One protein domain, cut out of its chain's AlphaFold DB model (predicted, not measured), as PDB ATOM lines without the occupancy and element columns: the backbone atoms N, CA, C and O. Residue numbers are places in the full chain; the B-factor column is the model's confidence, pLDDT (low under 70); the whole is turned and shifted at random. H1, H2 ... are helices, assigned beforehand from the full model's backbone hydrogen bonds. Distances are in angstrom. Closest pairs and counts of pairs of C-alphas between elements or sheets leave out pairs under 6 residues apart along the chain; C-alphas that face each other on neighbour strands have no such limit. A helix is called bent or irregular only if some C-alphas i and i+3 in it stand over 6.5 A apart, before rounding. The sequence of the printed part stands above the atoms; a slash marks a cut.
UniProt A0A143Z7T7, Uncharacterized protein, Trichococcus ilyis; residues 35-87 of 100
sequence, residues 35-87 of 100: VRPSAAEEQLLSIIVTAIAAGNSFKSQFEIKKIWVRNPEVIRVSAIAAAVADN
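What this domain is: This is residues 35 to 87 of the 100 residues of an uncharacterized protein of Trichococcus ilyis (UniProt A0A143Z7T7). Two helices that do not meet are joined by a long loop: the loop, residues 55 to 71, turns beyond the last residue of H1, folds back beside that helix and leads on to H2, which with the last residues sticks out as an arm, residues 73 to 87. H1 and the folded-back loop make the body, and the arm adds to the length. The printed part has 53 residues with two named helices, H1 then H2, and no named strand; the class is all helix. It is extended, with a radius of gyration of the C-alphas of 16.8 A, and spans 54 by 24 by 15 A, a rod.

Where its parts are: The printed part begins at Val 35, C-alpha (-17.011, -3.268, -26.044). H1 is residues 39 to 54, 22.3 A from first to last C-alpha, beginning at C-alpha 39 (-27.818, -5.575, -31.447). H2 is residues 72 to 85, 20.0 A long by the same measure, ending at C-alpha 85 (0.697, 14.764, -18.562).

How they stand to each other: H1 and H2 are apart, with no C-alpha of the one within 8 A of the other. The N-to-C direction of H1 has a z component of -0.86, and that of H2 has an x component of 0.75. In H1 and H2 every O i to N i+4 pair is within hydrogen-bond range. Neither helix is bent.

The domain as a whole: The C-alphas of Lys 59 and Asn 87, the two farthest apart, are 54.1 A from each other. Residues 73 to 87 stand free, of which 73 to 85 belong to H2; the body without them spans 34 by 15 by 15 A. The link from H1 to H2, 17 residues, is long. The printed part has no cut. Its mean pLDDT is 89.0, and no printed residue is under 70.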
ATOM      1  N   VAL A  35     -15.741  -2.769 -26.564       93.31
ATOM      2  CA  VAL A  35     -17.011  -3.268 -26.044       93.31
ATOM      3  C   VAL A  35     -17.874  -3.752 -27.195       93.31
ATOM      4  O   VAL A  35     -17.691  -3.354 -28.350       93.31
ATOM      5  N   ARG A  36     -18.795  -4.659 -26.888       92.56
ATOM      6  CA  ARG A  36     -19.737  -5.152 -27.881       92.56
ATOM      7  C   ARG A  36     -20.806  -4.081 -28.136       92.56
ATOM      8  O   ARG A  36     -21.298  -3.515 -27.158       92.56
ATOM      9  N   PRO A  37     -21.138  -3.774 -29.402       92.06
ATOM     10  CA  PRO A  37     -22.234  -2.860 -29.692       92.06
ATOM     11  C   PRO A  37     -23.578  -3.468 -29.281       92.06
ATOM     12  O   PRO A  37     -23.700  -4.677 -29.077       92.06
ATOM     13  N   SER A  38     -24.608  -2.629 -29.207       93.50
ATOM     14  CA  SER A  38     -25.982  -3.124 -29.116       93.50
ATOM     15  C   SER A  38     -26.368  -3.907 -30.381       93.50
ATOM     16  O   SER A  38     -25.792  -3.711 -31.451       93.50
ATOM     17  N   ALA A  39     -27.385  -4.770 -30.299       91.94
ATOM     18  CA  ALA A  39     -27.818  -5.575 -31.447       91.94
ATOM     19  C   ALA A  39     -28.236  -4.722 -32.666       91.94
ATOM     20  O   ALA A  39     -27.956  -5.088 -33.806       91.94
ATOM     21  N   ALA A  40     -28.867  -3.567 -32.429       92.44
ATOM     22  CA  ALA A  40     -29.255  -2.641 -33.493       92.44
ATOM     23  C   ALA A  40     -28.030  -2.020 -34.192       92.44
ATOM     24  O   ALA A  40     -27.988  -1.919 -35.418       92.44
ATOM     25  N   GLU A  41     -27.002  -1.650 -33.425       92.38
ATOM     26  CA  GLU A  41     -25.746  -1.121 -33.965       92.38
ATOM     27  C   GLU A  41     -24.932  -2.202 -34.684       92.38
ATOM     28  O   GLU A  41     -24.365  -1.928 -35.740       92.38
ATOM     29  N   GLU A  42     -24.902  -3.435 -34.165       93.44
ATOM     30  CA  GLU A  42     -24.263  -4.578 -34.829       93.44
ATOM     31  C   GLU A  42     -24.843  -4.794 -36.237       93.44
ATOM     32  O   GLU A  42     -24.086  -4.951 -37.198       93.44
ATOM     33  N   GLN A  43     -26.172  -4.751 -36.384       92.69
ATOM     34  CA  GLN A  43     -26.839  -4.894 -37.683       92.69
ATOM     35  C   GLN A  43     -26.457  -3.773 -38.653       92.69
ATOM     36  O   GLN A  43     -26.093  -4.041 -39.800       92.69
ATOM     37  N   LEU A  44     -26.504  -2.521 -38.194       95.19
ATOM     38  CA  LEU A  44     -26.183  -1.368 -39.030       95.19
ATOM     39  C   LEU A  44     -24.715  -1.383 -39.478       95.19
ATOM     40  O   LEU A  44     -24.424  -1.237 -40.667       95.19
ATOM     41  N   LEU A  45     -23.790  -1.604 -38.542       92.94
ATOM     42  CA  LEU A  45     -22.360  -1.690 -38.832       92.94
ATOM     43  C   LEU A  45     -22.054  -2.851 -39.777       92.94
ATOM     44  O   LEU A  45     -21.230  -2.694 -40.671       92.94
ATOM     45  N   SER A  46     -22.746  -3.984 -39.637       92.06
ATOM     46  CA  SER A  46     -22.611  -5.116 -40.554       92.06
ATOM     47  C   SER A  46     -22.940  -4.724 -41.997       92.06
ATOM     48  O   SER A  46     -22.149  -4.989 -42.905       92.06
ATOM     49  N   ILE A  47     -24.057  -4.022 -42.213       91.81
ATOM     50  CA  ILE A  47     -24.473  -3.560 -43.546       91.81
ATOM     51  C   ILE A  47     -23.451  -2.577 -44.119       91.81
ATOM     52  O   ILE A  47     -23.004  -2.750 -45.251       91.81
ATOM     53  N   ILE A  48     -23.050  -1.573 -43.335       92.88
ATOM     54  CA  ILE A  48     -22.098  -0.543 -43.774       92.88
ATOM     55  C   ILE A  48     -20.749  -1.175 -44.126       92.88
ATOM     56  O   ILE A  48     -20.216  -0.933 -45.206       92.88
ATOM     57  N   VAL A  49     -20.208  -2.017 -43.244       91.50
ATOM     58  CA  VAL A  49     -18.929  -2.703 -43.467       91.50
ATOM     59  C   VAL A  49     -19.009  -3.599 -44.695       91.50
ATOM     60  O   VAL A  49     -18.080  -3.602 -45.496       91.50
ATOM     61  N   THR A  50     -20.121  -4.312 -44.885       90.19
ATOM     62  CA  THR A  50     -20.325  -5.147 -46.073       90.19
ATOM     63  C   THR A  50     -20.378  -4.304 -47.343       90.19
ATOM     64  O   THR A  50     -19.744  -4.670 -48.326       90.19
ATOM     65  N   ALA A  51     -21.069  -3.162 -47.330       90.38
ATOM     66  CA  ALA A  51     -21.136  -2.257 -48.476       90.38
ATOM     67  C   ALA A  51     -19.757  -1.674 -48.827       90.38
ATOM     68  O   ALA A  51     -19.368  -1.665 -49.994       90.38
ATOM     69  N   ILE A  52     -18.984  -1.254 -47.820       91.06
ATOM     70  CA  ILE A  52     -17.614  -0.755 -48.008       91.06
ATOM     71  C   ILE A  52     -16.705  -1.867 -48.541       91.06
ATOM     72  O   ILE A  52     -15.958  -1.648 -49.491       91.06
ATOM     73  N   ALA A  53     -16.780  -3.064 -47.955       88.94
ATOM     74  CA  ALA A  53     -15.973  -4.210 -48.363       88.94
ATOM     75  C   ALA A  53     -16.322  -4.692 -49.779       88.94
ATOM     76  O   ALA A  53     -15.428  -5.051 -50.545       88.94
ATOM     77  N   ALA A  54     -17.608  -4.673 -50.145       89.94
ATOM     78  CA  ALA A  54     -18.073  -4.956 -51.499       89.94
ATOM     79  C   ALA A  54     -17.530  -3.939 -52.502       89.94
ATOM     80  O   ALA A  54     -17.149  -4.327 -53.609       89.94
ATOM     81  N   GLY A  55     -17.444  -2.663 -52.117       87.00
ATOM     82  CA  GLY A  55     -16.978  -1.594 -52.989       87.00
ATOM     83  C   GLY A  55     -17.731  -1.632 -54.320       87.00
ATOM     84  O   GLY A  55     -18.958  -1.590 -54.346       87.00
ATOM     85  N   ASN A  56     -16.997  -1.778 -55.427       82.06
ATOM     86  CA  ASN A  56     -17.577  -1.883 -56.772       82.06
ATOM     87  C   ASN A  56     -17.705  -3.334 -57.293       82.06
ATOM     88  O   ASN A  56     -17.903  -3.559 -58.486       82.06
ATOM     89  N   SER A  57     -17.530  -4.334 -56.425       82.12
ATOM     90  CA  SER A  57     -17.491  -5.751 -56.794       82.12
ATOM     91  C   SER A  57     -18.724  -6.501 -56.293       82.12
ATOM     92  O   SER A  57     -18.748  -7.082 -55.209       82.12
ATOM     93  N   PHE A  58     -19.752  -6.546 -57.141       73.12
ATOM     94  CA  PHE A  58     -21.056  -7.151 -56.836       73.12
ATOM     95  C   PHE A  58     -21.042  -8.681 -56.670       73.12
ATOM     96  O   PHE A  58     -22.038  -9.259 -56.247       73.12
ATOM     97  N   LYS A  59     -19.939  -9.357 -57.022       85.38
ATOM     98  CA  LYS A  59     -19.804 -10.822 -56.901       85.38
ATOM     99  C   LYS A  59     -19.144 -11.272 -55.595       85.38
ATOM    100  O   LYS A  59     -19.089 -12.474 -55.342       85.38
ATOM    101  N   SER A  60     -18.607 -10.350 -54.798       80.44
ATOM    102  CA  SER A  60     -17.897 -10.698 -53.566       80.44
ATOM    103  C   SER A  60     -18.872 -11.035 -52.435       80.44
ATOM    104  O   SER A  60     -19.905 -10.386 -52.290       80.44
ATOM    105  N   GLN A  61     -18.533 -12.030 -51.614       83.06
ATOM    106  CA  GLN A  61     -19.287 -12.399 -50.414       83.06
ATOM    107  C   GLN A  61     -18.390 -12.208 -49.193       83.06
ATOM    108  O   GLN A  61     -17.276 -12.732 -49.153       83.06
ATOM    109  N   PHE A  62     -18.874 -11.462 -48.200       84.25
ATOM    110  CA  PHE A  62     -18.149 -11.197 -46.960       84.25
ATOM    111  C   PHE A  62     -18.934 -11.741 -45.772       84.25
ATOM    112  O   PHE A  62     -20.128 -11.491 -45.639       84.25
ATOM    113  N   GLU A  63     -18.247 -12.466 -44.890       87.31
ATOM    114  CA  GLU A  63     -18.814 -12.961 -43.638       87.31
ATOM    115  C   GLU A  63     -18.162 -12.229 -42.459       87.31
ATOM    116  O   GLU A  63     -16.955 -12.340 -42.215       87.31
ATOM    117  N   ILE A  64     -18.966 -11.474 -41.709       87.69
ATOM    118  CA  ILE A  64     -18.500 -10.722 -40.543       87.69
ATOM    119  C   ILE A  64     -18.571 -11.621 -39.308       87.69
ATOM    120  O   ILE A  64     -19.643 -12.033 -38.877       87.69
ATOM    121  N   LYS A  65     -17.409 -11.919 -38.714       90.31
ATOM    122  CA  LYS A  65     -17.316 -12.835 -37.563       90.31
ATOM    123  C   LYS A  65     -17.649 -12.176 -36.230       90.31
ATOM    124  O   LYS A  65     -18.229 -12.826 -35.365       90.31
ATOM    125  N   LYS A  66     -17.186 -10.942 -36.020       89.62
ATOM    126  CA  LYS A  66     -17.347 -10.180 -34.773       89.62
ATOM    127  C   LYS A  66     -17.270  -8.685 -35.066       89.62
ATOM    128  O   LYS A  66     -16.469  -8.283 -35.908       89.62
ATOM    129  N   ILE A  67     -18.038  -7.892 -34.322       90.38
ATOM    130  CA  ILE A  67     -18.004  -6.428 -34.346       90.38
ATOM    131  C   ILE A  67     -17.678  -5.948 -32.933       90.38
ATOM    132  O   ILE A  67     -18.222  -6.454 -31.955       90.38
ATOM    133  N   TRP A  68     -16.756  -4.996 -32.838       93.06
ATOM    134  CA  TRP A  68     -16.278  -4.434 -31.580       93.06
ATOM    135  C   TRP A  68     -16.173  -2.919 -31.728       93.06
ATOM    136  O   TRP A  68     -15.597  -2.437 -32.702       93.06
ATOM    137  N   VAL A  69     -16.712  -2.174 -30.764       90.50
ATOM    138  CA  VAL A  69     -16.660  -0.706 -30.735       90.50
ATOM    139  C   VAL A  69     -15.624  -0.264 -29.723       90.50
ATOM    140  O   VAL A  69     -15.444  -0.893 -28.679       90.50
ATOM    141  N   ARG A  70     -14.916   0.823 -30.029       91.06
ATOM    142  CA  ARG A  70     -13.971   1.420 -29.091       91.06
ATOM    143  C   ARG A  70     -14.715   1.869 -27.835       91.06
ATOM    144  O   ARG A  70     -15.710   2.578 -27.938       91.06
ATOM    145  N   ASN A  71     -14.221   1.481 -26.662       93.69
ATOM    146  CA  ASN A  71     -14.840   1.895 -25.410       93.69
ATOM    147  C   ASN A  71     -14.725   3.428 -25.246       93.69
ATOM    148  O   ASN A  71     -13.600   3.943 -25.190       93.69
ATOM    149  N   PRO A  72     -15.848   4.168 -25.161       89.94
ATOM    150  CA  PRO A  72     -15.818   5.623 -25.046       89.94
ATOM    151  C   PRO A  72     -15.178   6.106 -23.738       89.94
ATOM    152  O   PRO A  72     -14.642   7.214 -23.700       89.94
ATOM    153  N   GLU A  73     -15.190   5.292 -22.680       89.56
ATOM    154  CA  GLU A  73     -14.547   5.639 -21.408       89.56
ATOM    155  C   GLU A  73     -13.023   5.616 -21.526       89.56
ATOM    156  O   GLU A  73     -12.350   6.511 -21.023       89.56
ATOM    157  N   VAL A  74     -12.463   4.667 -22.284       90.69
ATOM    158  CA  VAL A  74     -11.014   4.618 -22.542       90.69
ATOM    159  C   VAL A  74     -10.563   5.872 -23.282       90.69
ATOM    160  O   VAL A  74      -9.521   6.428 -22.951       90.69
ATOM    161  N   ILE A  75     -11.347   6.346 -24.256       89.25
ATOM    162  CA  ILE A  75     -11.045   7.586 -24.988       89.25
ATOM    163  C   ILE A  75     -11.026   8.777 -24.023       89.25
ATOM    164  O   ILE A  75     -10.078   9.561 -24.042       89.25
ATOM    165  N   ARG A  76     -12.036   8.887 -23.153       89.88
ATOM    166  CA  ARG A  76     -12.141   9.973 -22.169       89.88
ATOM    167  C   ARG A  76     -10.997   9.959 -21.161       89.88
ATOM    168  O   ARG A  76     -10.326  10.973 -21.002       89.88
ATOM    169  N   VAL A  77     -10.733   8.815 -20.531       89.94
ATOM    170  CA  VAL A  77      -9.641   8.670 -19.556       89.94
ATOM    171  C   VAL A  77      -8.290   8.943 -20.213       89.94
ATOM    172  O   VAL A  77      -7.476   9.663 -19.645       89.94
ATOM    173  N   SER A  78      -8.072   8.448 -21.435       87.94
ATOM    174  CA  SER A  78      -6.836   8.710 -22.186       87.94
ATOM    175  C   SER A  78      -6.653  10.200 -22.479       87.94
ATOM    176  O   SER A  78      -5.551  10.720 -22.328       87.94
ATOM    177  N   ALA A  79      -7.725  10.901 -22.863       87.88
ATOM    178  CA  ALA A  79      -7.684  12.339 -23.106       87.88
ATOM    179  C   ALA A  79      -7.366  13.126 -21.825       87.88
ATOM    180  O   ALA A  79      -6.522  14.019 -21.847       87.88
ATOM    181  N   ILE A  80      -7.987  12.768 -20.698       88.94
ATOM    182  CA  ILE A  80      -7.705  13.397 -19.400       88.94
ATOM    183  C   ILE A  80      -6.255  13.133 -18.987       88.94
ATOM    184  O   ILE A  80      -5.539  14.071 -18.650       88.94
ATOM    185  N   ALA A  81      -5.794  11.882 -19.060       88.06
ATOM    186  CA  ALA A  81      -4.426  11.510 -18.714       88.06
ATOM    187  C   ALA A  81      -3.394  12.260 -19.569       88.06
ATOM    188  O   ALA A  81      -2.413  12.771 -19.036       88.06
ATOM    189  N   ALA A  82      -3.641  12.387 -20.875       89.00
ATOM    190  CA  ALA A  82      -2.790  13.161 -21.771       89.00
ATOM    191  C   ALA A  82      -2.773  14.657 -21.413       89.00
ATOM    192  O   ALA A  82      -1.705  15.264 -21.391       89.00
ATOM    193  N   ALA A  83      -3.924  15.249 -21.079       87.56
ATOM    194  CA  ALA A  83      -4.001  16.649 -20.660       87.56
ATOM    195  C   ALA A  83      -3.270  16.900 -19.329       87.56
ATOM    196  O   ALA A  83      -2.591  17.915 -19.177       87.56
ATOM    197  N   VAL A  84      -3.371  15.967 -18.378       88.81
ATOM    198  CA  VAL A  84      -2.630  16.022 -17.109       88.81
ATOM    199  C   VAL A  84      -1.127  15.891 -17.356       88.81
ATOM    200  O   VAL A  84      -0.354  16.676 -16.812       88.81
ATOM    201  N   ALA A  85      -0.708  14.956 -18.212       86.44
ATOM    202  CA  ALA A  85       0.697  14.764 -18.562       86.44
ATOM    203  C   ALA A  85       1.318  16.001 -19.240       86.44
ATOM    204  O   ALA A  85       2.490  16.298 -19.017       86.44
ATOM    205  N   ASP A  86       0.536  16.753 -20.020       85.44
ATOM    206  CA  ASP A  86       0.969  18.007 -20.654       85.44
ATOM    207  C   ASP A  86       0.754  19.251 -19.762       85.44
ATOM    208  O   ASP A  86       0.747  20.384 -20.245       85.44
ATOM    209  N   ASN A  87       0.584  19.066 -18.444       78.00
ATOM    210  CA  ASN A  87       0.391  20.133 -17.452       78.00
ATOM    211  C   ASN A  87      -0.775  21.088 -17.776       78.00
ATOM    212  O   ASN A  87      -0.670  22.302 -17.604       78.00
TER     213      ASN A  87